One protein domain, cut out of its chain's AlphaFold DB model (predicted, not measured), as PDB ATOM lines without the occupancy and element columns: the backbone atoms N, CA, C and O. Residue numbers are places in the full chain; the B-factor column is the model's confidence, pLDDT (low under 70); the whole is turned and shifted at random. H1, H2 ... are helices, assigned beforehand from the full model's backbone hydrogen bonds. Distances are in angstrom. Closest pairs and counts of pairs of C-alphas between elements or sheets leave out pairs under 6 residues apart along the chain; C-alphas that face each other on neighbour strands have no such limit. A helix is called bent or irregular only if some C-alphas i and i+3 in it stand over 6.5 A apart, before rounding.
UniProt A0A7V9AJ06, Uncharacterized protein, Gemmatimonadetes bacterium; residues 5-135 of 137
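This is residues 5 to 135 of the 137 residues of an uncharacterized protein of Gemmatimonadetes bacterium (UniProt A0A7V9AJ06). One long helix, H7, runs along one side of a cluster of shorter crossed helices, with H4 crossing between it and the rest. H5 is the core of that cluster: H1 and H2 pack on it, H3 and H4 meet its beginning, and little H6 sits by its far end. Residues 98 to 116, of which 103 to 116 belong to H7, stand free, and an open gap is left between this part of H7 and the cluster. The 131 residues printed hold seven named helices, H1 to H7 in chain order, and no named strand; the class is all helix. The whole is compact, with a radius of gyration of the C-alphas of 15.7 A and spans of 48 by 35 by 22 A.

H7, residues 103 to 133, is 44.6 A long, from C-alpha 103 at (43.725, -4.399, 7.969) to C-alpha 133 at (59.282, 12.235, -30.331). H4, residues 56 to 69, measures 20.2 A and is only just irregular: C-alphas 57 and 60 are 7.0 A apart. H3, residues 44 to 54, measures 16.0 A. H5, residues 74 to 87, measures 19.6 A. H1, residues 5 to 18, measures 20.0 A and begins with C-alpha 5 at (34.849, 18.702, -26.356). H2, residues 24 to 37, measures 19.9 A, and H6, residues 93 to 96, 5.5 A.

H7, with residues 117 to 128 alone, touches H4 about perpendicular, at 87 degrees; the closest C-alphas, of Phe 61 and Gly 124, are 4.3 A apart. H7 and H3 only just touch, with 3 pairs of C-alphas within 8 A, the closest those of Val 47 and Ala 131 at 7.3 A. H3 and H4 form a helical hairpin at a shallow tilt of 26 degrees, with the C-alphas of Val 52 and Leu 59 closest at 5.6 A. The hub is H5, touching five helices. It touches H1 at a steep tilt of 63 degrees, closest at the C-alphas of Phe 13 and Leu 79, 6.3 A. It touches H2 at a steep tilt of 45 degrees, closest at the C-alphas of Cys 26 and Ile 85, 6.5 A. H6 touches H5 only at the corner, with the C-alphas of Glu 87 and Ala 93 closest at 4.6 A. H5 and H7 are apart. Every O i to N i+4 pair is within hydrogen-bond range in H1, H5 and H7; H2 has 9 of 10, H3 6 of 7 and H4 7 of 10, and H6 is too short for such a pair.

The two C-alphas farthest apart, of Gly 102 and Arg 135, are 48.3 A apart. The printed part has no cut, and no link is long. Mean pLDDT of the printed part is 88.2; residues 39 to 44, 98 to 99 and 134 to 135 are under 70.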
ATOM      1  N   THR A   5      33.594  19.342 -26.747       89.50
ATOM      2  CA  THR A   5      34.849  18.702 -26.356       89.50
ATOM      3  C   THR A   5      34.960  18.655 -24.840       89.50
ATOM      4  O   THR A   5      35.145  17.572 -24.286       89.50
ATOM      5  N   LEU A   6      34.745  19.784 -24.157       91.25
ATOM      6  CA  LEU A   6      34.792  19.835 -22.690       91.25
ATOM      7  C   LEU A   6      33.718  18.959 -22.035       91.25
ATOM      8  O   LEU A   6      33.974  18.345 -21.003       91.25
ATOM      9  N   GLN A   7      32.539  18.825 -22.648       94.12
ATOM     10  CA  GLN A   7      31.518  17.883 -22.167       94.12
ATOM     11  C   GLN A   7      31.967  16.424 -22.271       94.12
ATOM     12  O   GLN A   7      31.716  15.632 -21.362       94.12
ATOM     13  N   ARG A   8      32.628  16.050 -23.374       93.69
ATOM     14  CA  ARG A   8      33.189  14.700 -23.535       93.69
ATOM     15  C   ARG A   8      34.294  14.443 -22.519       93.69
ATOM     16  O   ARG A   8      34.340  13.351 -21.964       93.69
ATOM     17  N   GLU A   9      35.140  15.437 -22.259       94.88
ATOM     18  CA  GLU A   9      36.181  15.358 -21.230       94.88
ATOM     19  C   GLU A   9      35.584  15.177 -19.832       94.88
ATOM     20  O   GLU A   9      35.981  14.245 -19.141       94.88
ATOM     21  N   ALA A  10      34.579  15.973 -19.451       95.31
ATOM     22  CA  ALA A  10      33.888  15.832 -18.167       95.31
ATOM     23  C   ALA A  10      33.376  14.397 -17.956       95.31
ATOM     24  O   ALA A  10      33.672  13.763 -16.948       95.31
ATOM     25  N   ARG A  11      32.677  13.846 -18.958       95.94
ATOM     26  CA  ARG A  11      32.161  12.467 -18.925       95.94
ATOM     27  C   ARG A  11      33.273  11.429 -18.848       95.94
ATOM     28  O   ARG A  11      33.190  10.493 -18.059       95.94
ATOM     29  N   LEU A  12      34.320  11.594 -19.653       96.69
ATOM     30  CA  LEU A  12      35.466  10.691 -19.667       96.69
ATOM     31  C   LEU A  12      36.182  10.656 -18.311       96.69
ATOM     32  O   LEU A  12      36.461   9.573 -17.801       96.69
ATOM     33  N   PHE A  13      36.456  11.818 -17.724       97.25
ATOM     34  CA  PHE A  13      37.148  11.924 -16.445       97.25
ATOM     35  C   PHE A  13      36.293  11.419 -15.286       97.25
ATOM     36  O   PHE A  13      36.815  10.719 -14.423       97.25
ATOM     37  N   THR A  14      34.983  11.679 -15.283       96.19
ATOM     38  CA  THR A  14      34.103  11.106 -14.259       96.19
ATOM     39  C   THR A  14      34.043   9.585 -14.341       96.19
ATOM     40  O   THR A  14      34.195   8.936 -13.310       96.19
ATOM     41  N   ARG A  15      33.919   9.002 -15.540       95.69
ATOM     42  CA  ARG A  15      33.975   7.539 -15.690       95.69
ATOM     43  C   ARG A  15      35.314   6.965 -15.250       95.69
ATOM     44  O   ARG A  15      35.348   5.920 -14.626       95.69
ATOM     45  N   TYR A  16      36.416   7.651 -15.532       95.81
ATOM     46  CA  TYR A  16      37.724   7.208 -15.058       95.81
ATOM     47  C   TYR A  16      37.834   7.201 -13.525       95.81
ATOM     48  O   TYR A  16      38.452   6.297 -12.972       95.81
ATOM     49  N   LEU A  17      37.236   8.185 -12.845       94.56
ATOM     50  CA  LEU A  17      37.330   8.323 -11.390       94.56
ATOM     51  C   LEU A  17      36.319   7.461 -10.620       94.56
ATOM     52  O   LEU A  17      36.656   6.965  -9.551       94.56
ATOM     53  N   LEU A  18      35.095   7.304 -11.134       92.19
ATOM     54  CA  LEU A  18      33.971   6.681 -10.417       92.19
ATOM     55  C   LEU A  18      33.298   5.522 -11.173       92.19
ATOM     56  O   LEU A  18      32.283   5.017 -10.704       92.19
ATOM     57  N   ASP A  19      33.795   5.143 -12.354       91.94
ATOM     58  CA  ASP A  19      33.222   4.096 -13.223       91.94
ATOM     59  C   ASP A  19      31.727   4.291 -13.560       91.94
ATOM     60  O   ASP A  19      30.968   3.347 -13.770       91.94
ATOM     61  N   ARG A  20      31.276   5.552 -13.612       90.88
ATOM     62  CA  ARG A  20      29.881   5.925 -13.898       90.88
ATOM     63  C   ARG A  20      29.768   7.246 -14.651       90.88
ATOM     64  O   ARG A  20      30.709   8.037 -14.699       90.88
ATOM     65  N   GLU A  21      28.603   7.493 -15.238       92.94
ATOM     66  CA  GLU A  21      28.328   8.733 -15.970       92.94
ATOM     67  C   GLU A  21      28.111   9.912 -14.994       92.94
ATOM     68  O   GLU A  21      27.480   9.727 -13.948       92.94
ATOM     69  N   PRO A  22      28.618  11.127 -15.290       91.81
ATOM     70  CA  PRO A  22      28.386  12.279 -14.428       91.81
ATOM     71  C   PRO A  22      26.923  12.738 -14.460       91.81
ATOM     72  O   PRO A  22      26.320  12.794 -15.538       91.81
ATOM     73  N   PRO A  23      26.381  13.196 -13.319       91.38
ATOM     74  CA  PRO A  23      25.174  14.012 -13.304       91.38
ATOM     75  C   PRO A  23      25.340  15.270 -14.183       91.38
ATOM     76  O   PRO A  23      26.445  15.827 -14.237       91.38
ATOM     77  N   PRO A  24      24.268  15.777 -14.829       92.25
ATOM     78  CA  PRO A  24      24.339  16.970 -15.682       92.25
ATOM     79  C   PRO A  24      24.946  18.190 -14.975       92.25
ATOM     80  O   PRO A  24      25.801  18.875 -15.530       92.25
ATOM     81  N   GLU A  25      24.596  18.388 -13.704       93.44
ATOM     82  CA  GLU A  25      25.134  19.455 -12.856       93.44
ATOM     83  C   GLU A  25      26.663  19.396 -12.684       93.44
ATOM     84  O   GLU A  25      27.327  20.430 -12.641       93.44
ATOM     85  N   CYS A  26      27.258  18.200 -12.627       94.44
ATOM     86  CA  CYS A  26      28.708  18.043 -12.522       94.44
ATOM     87  C   CYS A  26      29.395  18.430 -13.837       94.44
ATOM     88  O   CYS A  26      30.461  19.045 -13.816       94.44
ATOM     89  N   VAL A  27      28.771  18.114 -14.978       95.56
ATOM     90  CA  VAL A  27      29.258  18.534 -16.299       95.56
ATOM     91  C   VAL A  27      29.222  20.058 -16.408       95.56
ATOM     92  O   VAL A  27      30.214  20.668 -16.799       95.56
ATOM     93  N   GLU A  28      28.127  20.695 -15.998       95.00
ATOM     94  CA  GLU A  28      28.000  22.156 -16.004       95.00
ATOM     95  C   GLU A  28      29.033  22.840 -15.100       95.00
ATOM     96  O   GLU A  28      29.718  23.766 -15.544       95.00
ATOM     97  N   ARG A  29      29.218  22.342 -13.867       95.31
ATOM     98  CA  ARG A  29      30.257  22.828 -12.940       95.31
ATOM     99  C   ARG A  29      31.656  22.671 -13.531       95.31
ATOM    100  O   ARG A  29      32.460  23.594 -13.417       95.31
ATOM    101  N   TYR A  30      31.936  21.557 -14.211       95.81
ATOM    102  CA  TYR A  30      33.214  21.345 -14.892       95.81
ATOM    103  C   TYR A  30      33.441  22.384 -15.991       95.81
ATOM    104  O   TYR A  30      34.494  23.017 -16.020       95.81
ATOM    105  N   LEU A  31      32.453  22.611 -16.862       94.38
ATOM    106  CA  LEU A  31      32.551  23.609 -17.931       94.38
ATOM    107  C   LEU A  31      32.776  25.018 -17.367       94.38
ATOM    108  O   LEU A  31      33.613  25.759 -17.884       94.38
ATOM    109  N   ALA A  32      32.033  25.391 -16.322       93.81
ATOM    110  CA  ALA A  32      32.158  26.694 -15.680       93.81
ATOM    111  C   ALA A  32      33.541  26.878 -15.040       93.81
ATOM    112  O   ALA A  32      34.225  27.860 -15.323       93.81
ATOM    113  N   ALA A  33      33.987  25.908 -14.239       93.38
ATOM    114  CA  ALA A  33      35.264  25.982 -13.546       93.38
ATOM    115  C   ALA A  33      36.458  25.911 -14.508       93.38
ATOM    116  O   ALA A  33      37.423  26.651 -14.336       93.38
ATOM    117  N   HIS A  34      36.380  25.091 -15.561       92.50
ATOM    118  CA  HIS A  34      37.423  25.002 -16.583       92.50
ATOM    119  C   HIS A  34      37.715  26.365 -17.218       92.50
ATOM    120  O   HIS A  34      38.875  26.739 -17.366       92.50
ATOM    121  N   ARG A  35      36.672  27.126 -17.576       89.75
ATOM    122  CA  ARG A  35      36.820  28.452 -18.203       89.75
ATOM    123  C   ARG A  35      37.569  29.451 -17.325       89.75
ATOM    124  O   ARG A  35      38.222  30.336 -17.864       89.75
ATOM    125  N   VAL A  36      37.450  29.324 -16.006       90.81
ATOM    126  CA  VAL A  36      38.050  30.255 -15.041       90.81
ATOM    127  C   VAL A  36      39.443  29.794 -14.617       90.81
ATOM    128  O   VAL A  36      40.362  30.601 -14.537       90.81
ATOM    129  N   LEU A  37      39.602  28.500 -14.333       89.88
ATOM    130  CA  LEU A  37      40.784  27.963 -13.656       89.88
ATOM    131  C   LEU A  37      41.825  27.375 -14.609       89.88
ATOM    132  O   LEU A  37      42.989  27.266 -14.234       89.88
ATOM    133  N   LEU A  38      41.416  26.953 -15.808       87.75
ATOM    134  CA  LEU A  38      42.256  26.217 -16.756       87.75
ATOM    135  C   LEU A  38      42.185  26.846 -18.158       87.75
ATOM    136  O   LEU A  38      41.724  26.194 -19.101       87.75
ATOM    137  N   PRO A  39      42.614  28.114 -18.316       68.25
ATOM    138  CA  PRO A  39      42.740  28.709 -19.638       68.25
ATOM    139  C   PRO A  39      43.685  27.868 -20.515       68.25
ATOM    140  O   PRO A  39      44.599  27.203 -20.029       68.25
ATOM    141  N   MET A  40      43.394  27.824 -21.815       64.12
ATOM    142  CA  MET A  40      44.038  26.911 -22.763       64.12
ATOM    143  C   MET A  40      45.515  27.266 -22.985       64.12
ATOM    144  O   MET A  40      45.829  28.136 -23.794       64.12
ATOM    145  N   ASP A  41      46.423  26.532 -22.342       58.75
ATOM    146  CA  ASP A  41      47.862  26.641 -22.588       58.75
ATOM    147  C   ASP A  41      48.265  25.715 -23.754       58.75
ATOM    148  O   ASP A  41      48.489  24.509 -23.611       58.75
ATOM    149  N   GLY A  42      48.287  26.283 -24.962       59.09
ATOM    150  CA  GLY A  42      48.523  25.570 -26.218       59.09
ATOM    151  C   GLY A  42      49.968  25.090 -26.380       59.09
ATOM    152  O   GLY A  42      50.867  25.863 -26.701       59.09
ATOM    153  N   GLY A  43      50.203  23.786 -26.220       66.06
ATOM    154  CA  GLY A  43      51.497  23.195 -26.555       66.06
ATOM    155  C   GLY A  43      51.596  21.697 -26.288       66.06
ATOM    156  O   GLY A  43      51.050  20.880 -27.023       66.06
ATOM    157  N   ALA A  44      52.362  21.316 -25.266       65.44
ATOM    158  CA  ALA A  44      52.637  19.908 -24.964       65.44
ATOM    159  C   ALA A  44      51.427  19.170 -24.372       65.44
ATOM    160  O   ALA A  44      51.266  17.972 -24.600       65.44
ATOM    161  N   ASP A  45      50.587  19.886 -23.633       80.69
ATOM    162  CA  ASP A  45      49.455  19.297 -22.926       80.69
ATOM    163  C   ASP A  45      48.278  18.993 -23.858       80.69
ATOM    164  O   ASP A  45      47.574  18.005 -23.664       80.69
ATOM    165  N   GLU A  46      48.128  19.759 -24.940       85.31
ATOM    166  CA  GLU A  46      47.100  19.516 -25.955       85.31
ATOM    167  C   GLU A  46      47.346  18.211 -26.732       85.31
ATOM    168  O   GLU A  46      46.406  17.498 -27.084       85.31
ATOM    169  N   VAL A  47      48.610  17.825 -26.937       86.75
ATOM    170  CA  VAL A  47      48.959  16.522 -27.537       86.75
ATOM    171  C   VAL A  47      48.523  15.373 -26.626       86.75
ATOM    172  O   VAL A  47      47.930  14.400 -27.084       86.75
ATOM    173  N   VAL A  48      48.763  15.491 -25.320       89.06
ATOM    174  CA  VAL A  48      48.343  14.474 -24.346       89.06
ATOM    175  C   VAL A  48      46.815  14.399 -24.273       89.06
ATOM    176  O   VAL A  48      46.250  13.307 -24.324       89.06
ATOM    177  N   LEU A  49      46.133  15.544 -24.214       90.69
ATOM    178  CA  LEU A  49      44.672  15.594 -24.157       90.69
ATOM    179  C   LEU A  49      44.019  15.091 -25.444       90.69
ATOM    180  O   LEU A  49      43.051  14.336 -25.381       90.69
ATOM    181  N   SER A  50      44.553  15.438 -26.615       90.25
ATOM    182  CA  SER A  50      44.066  14.902 -27.890       90.25
ATOM    183  C   SER A  50      44.240  13.385 -27.977       90.25
ATOM    184  O   SER A  50      43.324  12.705 -28.446       90.25
ATOM    185  N   LEU A  51      45.342  12.836 -27.447       90.94
ATOM    186  CA  LEU A  51      45.537  11.392 -27.353       90.94
ATOM    187  C   LEU A  51      44.493  10.742 -26.438       90.94
ATOM    188  O   LEU A  51      43.880   9.759 -26.838       90.94
ATOM    189  N   VAL A  52      44.228  11.320 -25.263       93.75
ATOM    190  CA  VAL A  52      43.181  10.850 -24.337       93.75
ATOM    191  C   VAL A  52      41.793  10.900 -24.983       93.75
ATOM    192  O   VAL A  52      41.025   9.947 -24.872       93.75
ATOM    193  N   ARG A  53      41.463  11.983 -25.696       92.81
ATOM    194  CA  ARG A  53      40.168  12.132 -26.378       92.81
ATOM    195  C   ARG A  53      39.987  11.125 -27.510       92.81
ATOM    196  O   ARG A  53      38.881  10.626 -27.703       92.81
ATOM    197  N   ARG A  54      41.055  10.828 -28.258       93.06
ATOM    198  CA  ARG A  54      41.041   9.829 -29.336       93.06
ATOM    199  C   ARG A  54      41.057   8.398 -28.792       93.06
ATOM    200  O   ARG A  54      40.433   7.513 -29.372       93.06
ATOM    201  N   HIS A  55      41.757   8.180 -27.683       94.31
ATOM    202  CA  HIS A  55      41.983   6.879 -27.068       94.31
ATOM    203  C   HIS A  55      41.722   6.937 -25.554       94.31
ATOM    204  O   HIS A  55      42.667   6.980 -24.766       94.31
ATOM    205  N   PRO A  56      40.446   6.879 -25.121       93.94
ATOM    206  CA  PRO A  56      40.060   6.894 -23.707       93.94
ATOM    207  C   PRO A  56      40.799   5.883 -22.822       93.94
ATOM    208  O   PRO A  56      41.110   6.176 -21.672       93.94
ATOM    209  N   TRP A  57      41.131   4.709 -23.369       94.19
ATOM    210  CA  TRP A  57      41.875   3.663 -22.666       94.19
ATOM    211  C   TRP A  57      43.298   4.085 -22.278       94.19
ATOM    212  O   TRP A  57      43.883   3.482 -21.386       94.19
ATOM    213  N   ALA A  58      43.864   5.115 -22.917       93.75
ATOM    214  CA  ALA A  58      45.195   5.626 -22.601       93.75
ATOM    215  C   ALA A  58      45.218   6.434 -21.290       93.75
ATOM    216  O   ALA A  58      46.283   6.626 -20.702       93.75
ATOM    217  N   LEU A  59      44.054   6.901 -20.823       95.38
ATOM    218  CA  LEU A  59      43.926   7.807 -19.683       95.38
ATOM    219  C   LEU A  59      44.581   7.283 -18.390       95.38
ATOM    220  O   LEU A  59      45.384   8.029 -17.834       95.38
ATOM    221  N   PRO A  60      44.364   6.032 -17.931       93.94
ATOM    222  CA  PRO A  60      44.985   5.543 -16.694       93.94
ATOM    223  C   PRO A  60      46.520   5.521 -16.753       93.94
ATOM    224  O   PRO A  60      47.195   5.749 -15.753       93.94
ATOM    225  N   PHE A  61      47.081   5.242 -17.932       94.31
ATOM    226  CA  PHE A  61      48.528   5.188 -18.149       94.31
ATOM    227  C   PHE A  61      49.132   6.590 -18.164       94.31
ATOM    228  O   PHE A  61      50.146   6.854 -17.517       94.31
ATOM    229  N   LEU A  62      48.485   7.502 -18.888       93.50
ATOM    230  CA  LEU A  62      48.913   8.891 -18.973       93.50
ATOM    231  C   LEU A  62      48.762   9.609 -17.637       93.50
ATOM    232  O   LEU A  62      49.633  10.404 -17.299       93.50
ATOM    233  N   ASP A  63      47.716   9.318 -16.868       94.25
ATOM    234  CA  ASP A  63      47.526   9.867 -15.529       94.25
ATOM    235  C   ASP A  63      48.645   9.426 -14.575       94.25
ATOM    236  O   ASP A  63      49.308  10.272 -13.971       94.25
ATOM    237  N   ALA A  64      48.937   8.120 -14.524       90.69
ATOM    238  CA  ALA A  64      50.023   7.574 -13.712       90.69
ATOM    239  C   ALA A  64      51.381   8.203 -14.070       90.69
ATOM    240  O   ALA A  64      52.114   8.661 -13.193       90.69
ATOM    241  N   ALA A  65      51.701   8.285 -15.363       90.06
ATOM    242  CA  ALA A  65      52.953   8.882 -15.814       90.06
ATOM    243  C   ALA A  65      53.005  10.397 -15.588       90.06
ATOM    244  O   ALA A  65      54.042  10.929 -15.191       90.06
ATOM    245  N   SER A  66      51.891  11.102 -15.778       90.31
ATOM    246  CA  SER A  66      51.818  12.538 -15.510       90.31
ATOM    247  C   SER A  66      51.952  12.828 -14.018       90.31
ATOM    248  O   SER A  66      52.608  13.797 -13.663       90.31
ATOM    249  N   GLY A  67      51.423  11.972 -13.142       87.94
ATOM    250  CA  GLY A  67      51.597  12.097 -11.696       87.94
ATOM    251  C   GLY A  67      53.066  12.123 -11.258       87.94
ATOM    252  O   GLY A  67      53.401  12.845 -10.324       87.94
ATOM    253  N   VAL A  68      53.944  11.401 -11.964       89.50
ATOM    254  CA  VAL A  68      55.380  11.318 -11.645       89.50
ATOM    255  C   VAL A  68      56.204  12.344 -12.423       89.50
ATOM    256  O   VAL A  68      56.984  13.091 -11.839       89.50
ATOM    257  N   PHE A  69      56.049  12.393 -13.746       88.44
ATOM    258  CA  PHE A  69      56.946  13.160 -14.615       88.44
ATOM    259  C   PHE A  69      56.456  14.579 -14.905       88.44
ATOM    260  O   PHE A  69      57.254  15.446 -15.259       88.44
ATOM    261  N   ARG A  70      55.142  14.823 -14.827       88.12
ATOM    262  CA  ARG A  70      54.516  16.107 -15.187       88.12
ATOM    263  C   ARG A  70      53.363  16.440 -14.230       88.12
ATOM    264  O   ARG A  70      52.218  16.578 -14.682       88.12
ATOM    265  N   PRO A  71      53.630  16.573 -12.915       88.00
ATOM    266  CA  PRO A  71      52.579  16.708 -11.902       88.00
ATOM    267  C   PRO A  71      51.700  17.949 -12.114       88.00
ATOM    268  O   PRO A  71      50.536  17.951 -11.731       88.00
ATOM    269  N   GLN A  72      52.239  18.976 -12.782       89.12
ATOM    270  CA  GLN A  72      51.552  20.227 -13.120       89.12
ATOM    271  C   GLN A  72      50.922  20.242 -14.526       89.12
ATOM    272  O   GLN A  72      50.514  21.305 -14.998       89.12
ATOM    273  N   SER A  73      50.850  19.093 -15.208       90.00
ATOM    274  CA  SER A  73      50.223  18.986 -16.534       90.00
ATOM    275  C   SER A  73      48.737  19.339 -16.497       90.00
ATOM    276  O   SER A  73      48.031  19.077 -15.518       90.00
ATOM    277  N   LEU A  74      48.232  19.876 -17.605       92.12
ATOM    278  CA  LEU A  74      46.817  20.197 -17.769       92.12
ATOM    279  C   LEU A  74      45.916  18.970 -17.590       92.12
ATOM    280  O   LEU A  74      44.830  19.100 -17.034       92.12
ATOM    281  N   LEU A  75      46.371  17.773 -17.990       92.81
ATOM    282  CA  LEU A  75      45.647  16.524 -17.733       92.81
ATOM    283  C   LEU A  75      45.425  16.316 -16.228       92.81
ATOM    284  O   LEU A  75      44.288  16.118 -15.800       92.81
ATOM    285  N   ARG A  76      46.489  16.419 -15.419       93.56
ATOM    286  CA  ARG A  76      46.392  16.283 -13.958       93.56
ATOM    287  C   ARG A  76      45.510  17.365 -13.351       93.56
ATOM    288  O   ARG A  76      44.657  17.047 -12.531       93.56
ATOM    289  N   LYS A  77      45.648  18.615 -13.792       94.00
ATOM    290  CA  LYS A  77      44.796  19.721 -13.328       94.00
ATOM    291  C   LYS A  77      43.312  19.481 -13.636       94.00
ATOM    292  O   LYS A  77      42.474  19.668 -12.759       94.00
ATOM    293  N   LYS A  78      42.975  19.013 -14.844       95.31
ATOM    294  CA  LYS A  78      41.594  18.670 -15.236       95.31
ATOM    295  C   LYS A  78      41.035  17.493 -14.429       95.31
ATOM    296  O   LYS A  78      39.867  17.534 -14.042       95.31
ATOM    297  N   LEU A  79      41.846  16.472 -14.150       96.50
ATOM    298  CA  LEU A  79      41.448  15.338 -13.309       96.50
ATOM    299  C   LEU A  79      41.216  15.757 -11.854       96.50
ATOM    300  O   LEU A  79      40.194  15.393 -11.284       96.50
ATOM    301  N   LEU A  80      42.105  16.575 -11.284       95.75
ATOM    302  CA  LEU A  80      41.942  17.129  -9.936       95.75
ATOM    303  C   LEU A  80      40.701  18.020  -9.836       95.75
ATOM    304  O   LEU A  80      39.939  17.897  -8.884       95.75
ATOM    305  N   LEU A  81      40.454  18.863 -10.843       96.50
ATOM    306  CA  LEU A  81      39.237  19.668 -10.910       96.50
ATOM    307  C   LEU A  81      37.982  18.785 -10.939       96.50
ATOM    308  O   LEU A  81      37.015  19.054 -10.231       96.50
ATOM    309  N   THR A  82      38.003  17.715 -11.735       96.81
ATOM    310  CA  THR A  82      36.885  16.763 -11.808       96.81
ATOM    311  C   THR A  82      36.676  16.062 -10.466       96.81
ATOM    312  O   THR A  82      35.543  15.979 -10.003       96.81
ATOM    313  N   ALA A  83      37.752  15.611  -9.814       96.38
ATOM    314  CA  ALA A  83      37.690  14.992  -8.495       96.38
ATOM    315  C   ALA A  83      37.079  15.943  -7.455       96.38
ATOM    316  O   ALA A  83      36.123  15.559  -6.794       96.38
ATOM    317  N   ALA A  84      37.528  17.199  -7.396       95.94
ATOM    318  CA  ALA A  84      36.994  18.198  -6.469       95.94
ATOM    319  C   ALA A  84      35.493  18.469  -6.685       95.94
ATOM    320  O   ALA A  84      34.731  18.591  -5.726       95.94
ATOM    321  N   ILE A  85      35.041  18.531  -7.944       96.00
ATOM    322  CA  ILE A  85      33.612  18.689  -8.265       96.00
ATOM    323  C   ILE A  85      32.813  17.479  -7.779       96.00
ATOM    324  O   ILE A  85      31.731  17.646  -7.221       96.00
ATOM    325  N   LEU A  86      33.314  16.267  -8.007       94.62
ATOM    326  CA  LEU A  86      32.625  15.043  -7.607       94.62
ATOM    327  C   LEU A  86      32.599  14.887  -6.081       94.62
ATOM    328  O   LEU A  86      31.549  14.576  -5.530       94.62
ATOM    329  N   GLU A  87      33.705  15.172  -5.403       93.38
ATOM    330  CA  GLU A  87      33.828  15.113  -3.943       93.38
ATOM    331  C   GLU A  87      32.873  16.090  -3.241       93.38
ATOM    332  O   GLU A  87      32.284  15.762  -2.215       93.38
ATOM    333  N   THR A  88      32.642  17.266  -3.834       92.38
ATOM    334  CA  THR A  88      31.733  18.296  -3.297       92.38
ATOM    335  C   THR A  88      30.289  18.188  -3.805       92.38
ATOM    336  O   THR A  88      29.451  19.022  -3.464       92.38
ATOM    337  N   SER A  89      29.962  17.168  -4.609       89.62
ATOM    338  CA  SER A  89      28.608  16.958  -5.136       89.62
ATOM    339  C   SER A  89      27.839  15.920  -4.303       89.62
ATOM    340  O   SER A  89      28.347  14.812  -4.117       89.62
ATOM    341  N   PRO A  90      26.586  16.186  -3.878       86.19
ATOM    342  CA  PRO A  90      25.819  15.281  -3.008       86.19
ATOM    343  C   PRO A  90      25.683  13.853  -3.552       86.19
ATOM    344  O   PRO A  90      25.775  12.886  -2.803       86.19
ATOM    345  N   HIS A  91      25.523  13.715  -4.870       82.75
ATOM    346  CA  HIS A  91      25.371  12.427  -5.551       82.75
ATOM    347  C   HIS A  91      26.635  11.550  -5.522       82.75
ATOM    348  O   HIS A  91      26.548  10.343  -5.747       82.75
ATOM    349  N   SER A  92      27.811  12.140  -5.293       83.38
ATOM    350  CA  SER A  92      29.118  11.479  -5.433       83.38
ATOM    351  C   SER A  92      29.977  11.538  -4.173       83.38
ATOM    352  O   SER A  92      30.887  10.728  -4.050       83.38
ATOM    353  N   ALA A  93      29.670  12.423  -3.222       82.06
ATOM    354  CA  ALA A  93      30.467  12.641  -2.017       82.06
ATOM    355  C   ALA A  93      30.710  11.357  -1.204       82.06
ATOM    356  O   ALA A  93      31.813  11.141  -0.708       82.06
ATOM    357  N   ALA A  94      29.711  10.471  -1.116       82.62
ATOM    358  CA  ALA A  94      29.830   9.215  -0.373       82.62
ATOM    359  C   ALA A  94      30.956   8.303  -0.901       82.62
ATOM    360  O   ALA A  94      31.605   7.626  -0.107       82.62
ATOM    361  N   GLU A  95      31.246   8.335  -2.205       83.50
ATOM    362  CA  GLU A  95      32.289   7.507  -2.840       83.50
ATOM    363  C   GLU A  95      33.710   7.932  -2.440       83.50
ATOM    364  O   GLU A  95      34.649   7.142  -2.519       83.50
ATOM    365  N   PHE A  96      33.877   9.178  -1.989       80.50
ATOM    366  CA  PHE A  96      35.159   9.718  -1.529       80.50
ATOM    367  C   PHE A  96      35.368   9.525  -0.021       80.50
ATOM    368  O   PHE A  96      36.426   9.860   0.510       80.50
ATOM    369  N   THR A  97      34.386   8.946   0.681       75.88
ATOM    370  CA  THR A  97      34.519   8.602   2.100       75.88
ATOM    371  C   THR A  97      35.078   7.192   2.271       75.88
ATOM    372  O   THR A  97      34.755   6.265   1.529       75.88
ATOM    373  N   SER A  98      35.959   7.005   3.253       68.12
ATOM    374  CA  SER A  98      36.586   5.708   3.498       68.12
ATOM    375  C   SER A  98      35.586   4.708   4.084       68.12
ATOM    376  O   SER A  98      35.094   4.854   5.204       68.12
ATOM    377  N   ALA A  99      35.327   3.627   3.348       68.50
ATOM    378  CA  ALA A  99      34.629   2.472   3.897       68.50
ATOM    379  C   ALA A  99      35.515   1.770   4.942       68.50
ATOM    380  O   ALA A  99      36.722   1.601   4.752       68.50
ATOM    381  N   ARG A 100      34.921   1.325   6.054       70.88
ATOM    382  CA  ARG A 100      35.640   0.592   7.105       70.88
ATOM    383  C   ARG A 100      36.085  -0.781   6.574       70.88
ATOM    384  O   ARG A 100      35.290  -1.711   6.513       70.88
ATOM    385  N   THR A 101      37.360  -0.915   6.207       73.81
ATOM    386  CA  THR A 101      37.980  -2.183   5.773       73.81
ATOM    387  C   THR A 101      38.920  -2.761   6.832       73.81
ATOM    388  O   THR A 101      39.650  -2.024   7.488       73.81
ATOM    389  N   GLY A 102      38.940  -4.091   6.977       85.81
ATOM    390  CA  GLY A 102      39.896  -4.785   7.848       85.81
ATOM    391  C   GLY A 102      41.342  -4.676   7.344       85.81
ATOM    392  O   GLY A 102      41.583  -4.634   6.136       85.81
ATOM    393  N   ALA A 103      42.313  -4.671   8.264       85.62
ATOM    394  CA  ALA A 103      43.725  -4.399   7.969       85.62
ATOM    395  C   ALA A 103      44.340  -5.339   6.912       85.62
ATOM    396  O   ALA A 103      45.042  -4.880   6.016       85.62
ATOM    397  N   VAL A 104      44.030  -6.640   6.958       88.19
ATOM    398  CA  VAL A 104      44.544  -7.623   5.981       88.19
ATOM    399  C   VAL A 104      44.021  -7.339   4.571       88.19
ATOM    400  O   VAL A 104      44.790  -7.311   3.612       88.19
ATOM    401  N   SER A 105      42.720  -7.064   4.440       86.19
ATOM    402  CA  SER A 105      42.110  -6.708   3.154       86.19
ATOM    403  C   SER A 105      42.691  -5.406   2.600       86.19
ATOM    404  O   SER A 105      42.947  -5.315   1.398       86.19
ATOM    405  N   LEU A 106      42.967  -4.429   3.469       86.75
ATOM    406  CA  LEU A 106      43.637  -3.190   3.085       86.75
ATOM    407  C   LEU A 106      45.052  -3.452   2.549       86.75
ATOM    408  O   LEU A 106      45.386  -2.938   1.488       86.75
ATOM    409  N   MET A 107      45.858  -4.279   3.223       89.62
ATOM    410  CA  MET A 107      47.219  -4.603   2.769       89.62
ATOM    411  C   MET A 107      47.225  -5.285   1.395       89.62
ATOM    412  O   MET A 107      47.990  -4.890   0.516       89.62
ATOM    413  N   ILE A 108      46.331  -6.255   1.168       89.56
ATOM    414  CA  ILE A 108      46.196  -6.929  -0.136       89.56
ATOM    415  C   ILE A 108      45.783  -5.926  -1.226       89.56
ATOM    416  O   ILE A 108      46.358  -5.906  -2.318       89.56
ATOM    417  N   ARG A 109      44.811  -5.053  -0.933       88.38
ATOM    418  CA  ARG A 109      44.377  -3.993  -1.857       88.38
ATOM    419  C   ARG A 109      45.516  -3.033  -2.189       88.38
ATOM    420  O   ARG A 109      45.749  -2.750  -3.356       88.38
ATOM    421  N   LEU A 110      46.266  -2.575  -1.191       89.12
ATOM    422  CA  LEU A 110      47.412  -1.692  -1.412       89.12
ATOM    423  C   LEU A 110      48.481  -2.357  -2.282       89.12
ATOM    424  O   LEU A 110      48.939  -1.741  -3.240       89.12
ATOM    425  N   GLY A 111      48.830  -3.617  -2.006       89.38
ATOM    426  CA  GLY A 111      49.807  -4.360  -2.806       89.38
ATOM    427  C   GLY A 111      49.385  -4.502  -4.272       89.38
ATOM    428  O   GLY A 111      50.169  -4.228  -5.180       89.38
ATOM    429  N   THR A 112      48.120  -4.859  -4.515       88.44
ATOM    430  CA  THR A 112      47.576  -4.995  -5.878       88.44
ATOM    431  C   THR A 112      47.501  -3.655  -6.613       88.44
ATOM    432  O   THR A 112      47.911  -3.574  -7.774       88.44
ATOM    433  N   TYR A 113      47.067  -2.580  -5.947       89.31
ATOM    434  CA  TYR A 113      47.062  -1.242  -6.540       89.31
ATOM    435  C   TYR A 113      48.471  -0.715  -6.815       89.31
ATOM    436  O   TYR A 113      48.681  -0.097  -7.860       89.31
ATOM    437  N   ALA A 114      49.441  -0.983  -5.938       86.44
ATOM    438  CA  ALA A 114      50.832  -0.582  -6.133       86.44
ATOM    439  C   ALA A 114      51.441  -1.262  -7.369       86.44
ATOM    440  O   ALA A 114      51.978  -0.580  -8.243       86.44
ATOM    441  N   ALA A 115      51.278  -2.583  -7.496       89.62
ATOM    442  CA  ALA A 115      51.752  -3.336  -8.656       89.62
ATOM    443  C   ALA A 115      51.088  -2.861  -9.961       89.62
ATOM    444  O   ALA A 115      51.772  -2.571 -10.947       89.62
ATOM    445  N   ALA A 116      49.760  -2.703  -9.959       88.56
ATOM    446  CA  ALA A 116      49.026  -2.211 -11.124       88.56
ATOM    447  C   ALA A 116      49.446  -0.784 -11.514       88.56
ATOM    448  O   ALA A 116      49.539  -0.467 -12.700       88.56
ATOM    449  N   SER A 117      49.714   0.079 -10.533       85.12
ATOM    450  CA  SER A 117      50.160   1.455 -10.773       85.12
ATOM    451  C   SER A 117      51.577   1.505 -11.336       85.12
ATOM    452  O   SER A 117      51.822   2.272 -12.264       85.12
ATOM    453  N   ALA A 118      52.489   0.651 -10.862       89.06
ATOM    454  CA  ALA A 118      53.840   0.538 -11.413       89.06
ATOM    455  C   ALA A 118      53.824   0.098 -12.889       89.06
ATOM    456  O   ALA A 118      54.488   0.710 -13.727       89.06
ATOM    457  N   ALA A 119      53.004  -0.901 -13.231       90.75
ATOM    458  CA  ALA A 119      52.824  -1.329 -14.619       90.75
ATOM    459  C   ALA A 119      52.240  -0.204 -15.495       90.75
ATOM    460  O   ALA A 119      52.737   0.059 -16.594       90.75
ATOM    461  N   LYS A 120      51.220   0.508 -14.992       90.56
ATOM    462  CA  LYS A 120      50.617   1.645 -15.706       90.56
ATOM    463  C   LYS A 120      51.611   2.783 -15.925       90.56
ATOM    464  O   LYS A 120      51.639   3.354 -17.012       90.56
ATOM    465  N   LEU A 121      52.438   3.080 -14.924       89.81
ATOM    466  CA  LEU A 121      53.496   4.083 -14.997       89.81
ATOM    467  C   LEU A 121      54.520   3.738 -16.082       89.81
ATOM    468  O   LEU A 121      54.847   4.602 -16.891       89.81
ATOM    469  N   ALA A 122      54.989   2.488 -16.139       90.38
ATOM    470  CA  ALA A 122      55.954   2.051 -17.148       90.38
ATOM    471  C   ALA A 122      55.409   2.233 -18.577       90.38
ATOM    472  O   ALA A 122      56.073   2.818 -19.437       90.38
ATOM    473  N   LEU A 123      54.164   1.809 -18.813       91.81
ATOM    474  CA  LEU A 123      53.485   1.982 -20.102       91.81
ATOM    475  C   LEU A 123      53.238   3.462 -20.430       91.81
ATOM    476  O   LEU A 123      53.488   3.907 -21.551       91.81
ATOM    477  N   GLY A 124      52.791   4.249 -19.452       87.44
ATOM    478  CA  GLY A 124      52.554   5.679 -19.619       87.44
ATOM    479  C   GLY A 124      53.831   6.467 -19.920       87.44
ATOM    480  O   GLY A 124      53.810   7.365 -20.761       87.44
ATOM    481  N   ALA A 125      54.958   6.104 -19.302       87.88
ATOM    482  CA  ALA A 125      56.264   6.696 -19.590       87.88
ATOM    483  C   ALA A 125      56.666   6.475 -21.056       87.88
ATOM    484  O   ALA A 125      57.109   7.411 -21.727       87.88
ATOM    485  N   ALA A 126      56.443   5.264 -21.578       88.75
ATOM    486  CA  ALA A 126      56.675   4.954 -22.984       88.75
ATOM    487  C   ALA A 126      55.767   5.784 -23.909       88.75
ATOM    488  O   ALA A 126      56.259   6.395 -24.859       88.75
ATOM    489  N   LEU A 127      54.467   5.886 -23.601       88.00
ATOM    490  CA  LEU A 127      53.521   6.709 -24.367       88.00
ATOM    491  C   LEU A 127      53.925   8.191 -24.392       88.00
ATOM    492  O   LEU A 127      53.934   8.805 -25.460       88.00
ATOM    493  N   LEU A 128      54.313   8.762 -23.247       84.25
ATOM    494  CA  LEU A 128      54.789  10.146 -23.169       84.25
ATOM    495  C   LEU A 128      56.069  10.358 -23.986       84.25
ATOM    496  O   LEU A 128      56.198  11.369 -24.679       84.25
ATOM    497  N   ALA A 129      57.005   9.408 -23.938       85.75
ATOM    498  CA  ALA A 129      58.244   9.482 -24.703       85.75
ATOM    499  C   ALA A 129      57.997   9.411 -26.221       85.75
ATOM    500  O   ALA A 129      58.675  10.098 -26.987       85.75
ATOM    501  N   LEU A 130      57.028   8.606 -26.666       85.94
ATOM    502  CA  LEU A 130      56.618   8.527 -28.072       85.94
ATOM    503  C   LEU A 130      55.921   9.815 -28.528       85.94
ATOM    504  O   LEU A 130      56.283  10.368 -29.566       85.94
ATOM    505  N   ALA A 131      54.997  10.346 -27.724       80.38
ATOM    506  CA  ALA A 131      54.328  11.617 -28.005       80.38
ATOM    507  C   ALA A 131      55.322  12.791 -28.083       80.38
ATOM    508  O   ALA A 131      55.189  13.673 -28.928       80.38
ATOM    509  N   GLY A 132      56.360  12.784 -27.240       76.69
ATOM    510  CA  GLY A 132      57.443  13.768 -27.290       76.69
ATOM    511  C   GLY A 132      58.314  13.669 -28.549       76.69
ATOM    512  O   GLY A 132      58.776  14.696 -29.045       76.69
ATOM    513  N   ARG A 133      58.524  12.459 -29.087       75.12
ATOM    514  CA  ARG A 133      59.282  12.235 -30.331       75.12
ATOM    515  C   ARG A 133      58.514  12.682 -31.574       75.12
ATOM    516  O   ARG A 133      59.106  13.341 -32.418       75.12
ATOM    517  N   ALA A 134      57.209  12.411 -31.646       66.19
ATOM    518  CA  ALA A 134      56.349  12.798 -32.773       66.19
ATOM    519  C   ALA A 134      56.215  14.322 -32.978       66.19
ATOM    520  O   ALA A 134      55.724  14.759 -34.007       66.19
ATOM    521  N   ARG A 135      56.630  15.130 -31.994       59.25
ATOM    522  CA  ARG A 135      56.638  16.599 -32.069       59.25
ATOM    523  C   ARG A 135      57.978  17.179 -32.552       59.25
ATOM    524  O   ARG A 135      58.049  18.373 -32.815       59.25
TER     525      ARG A 135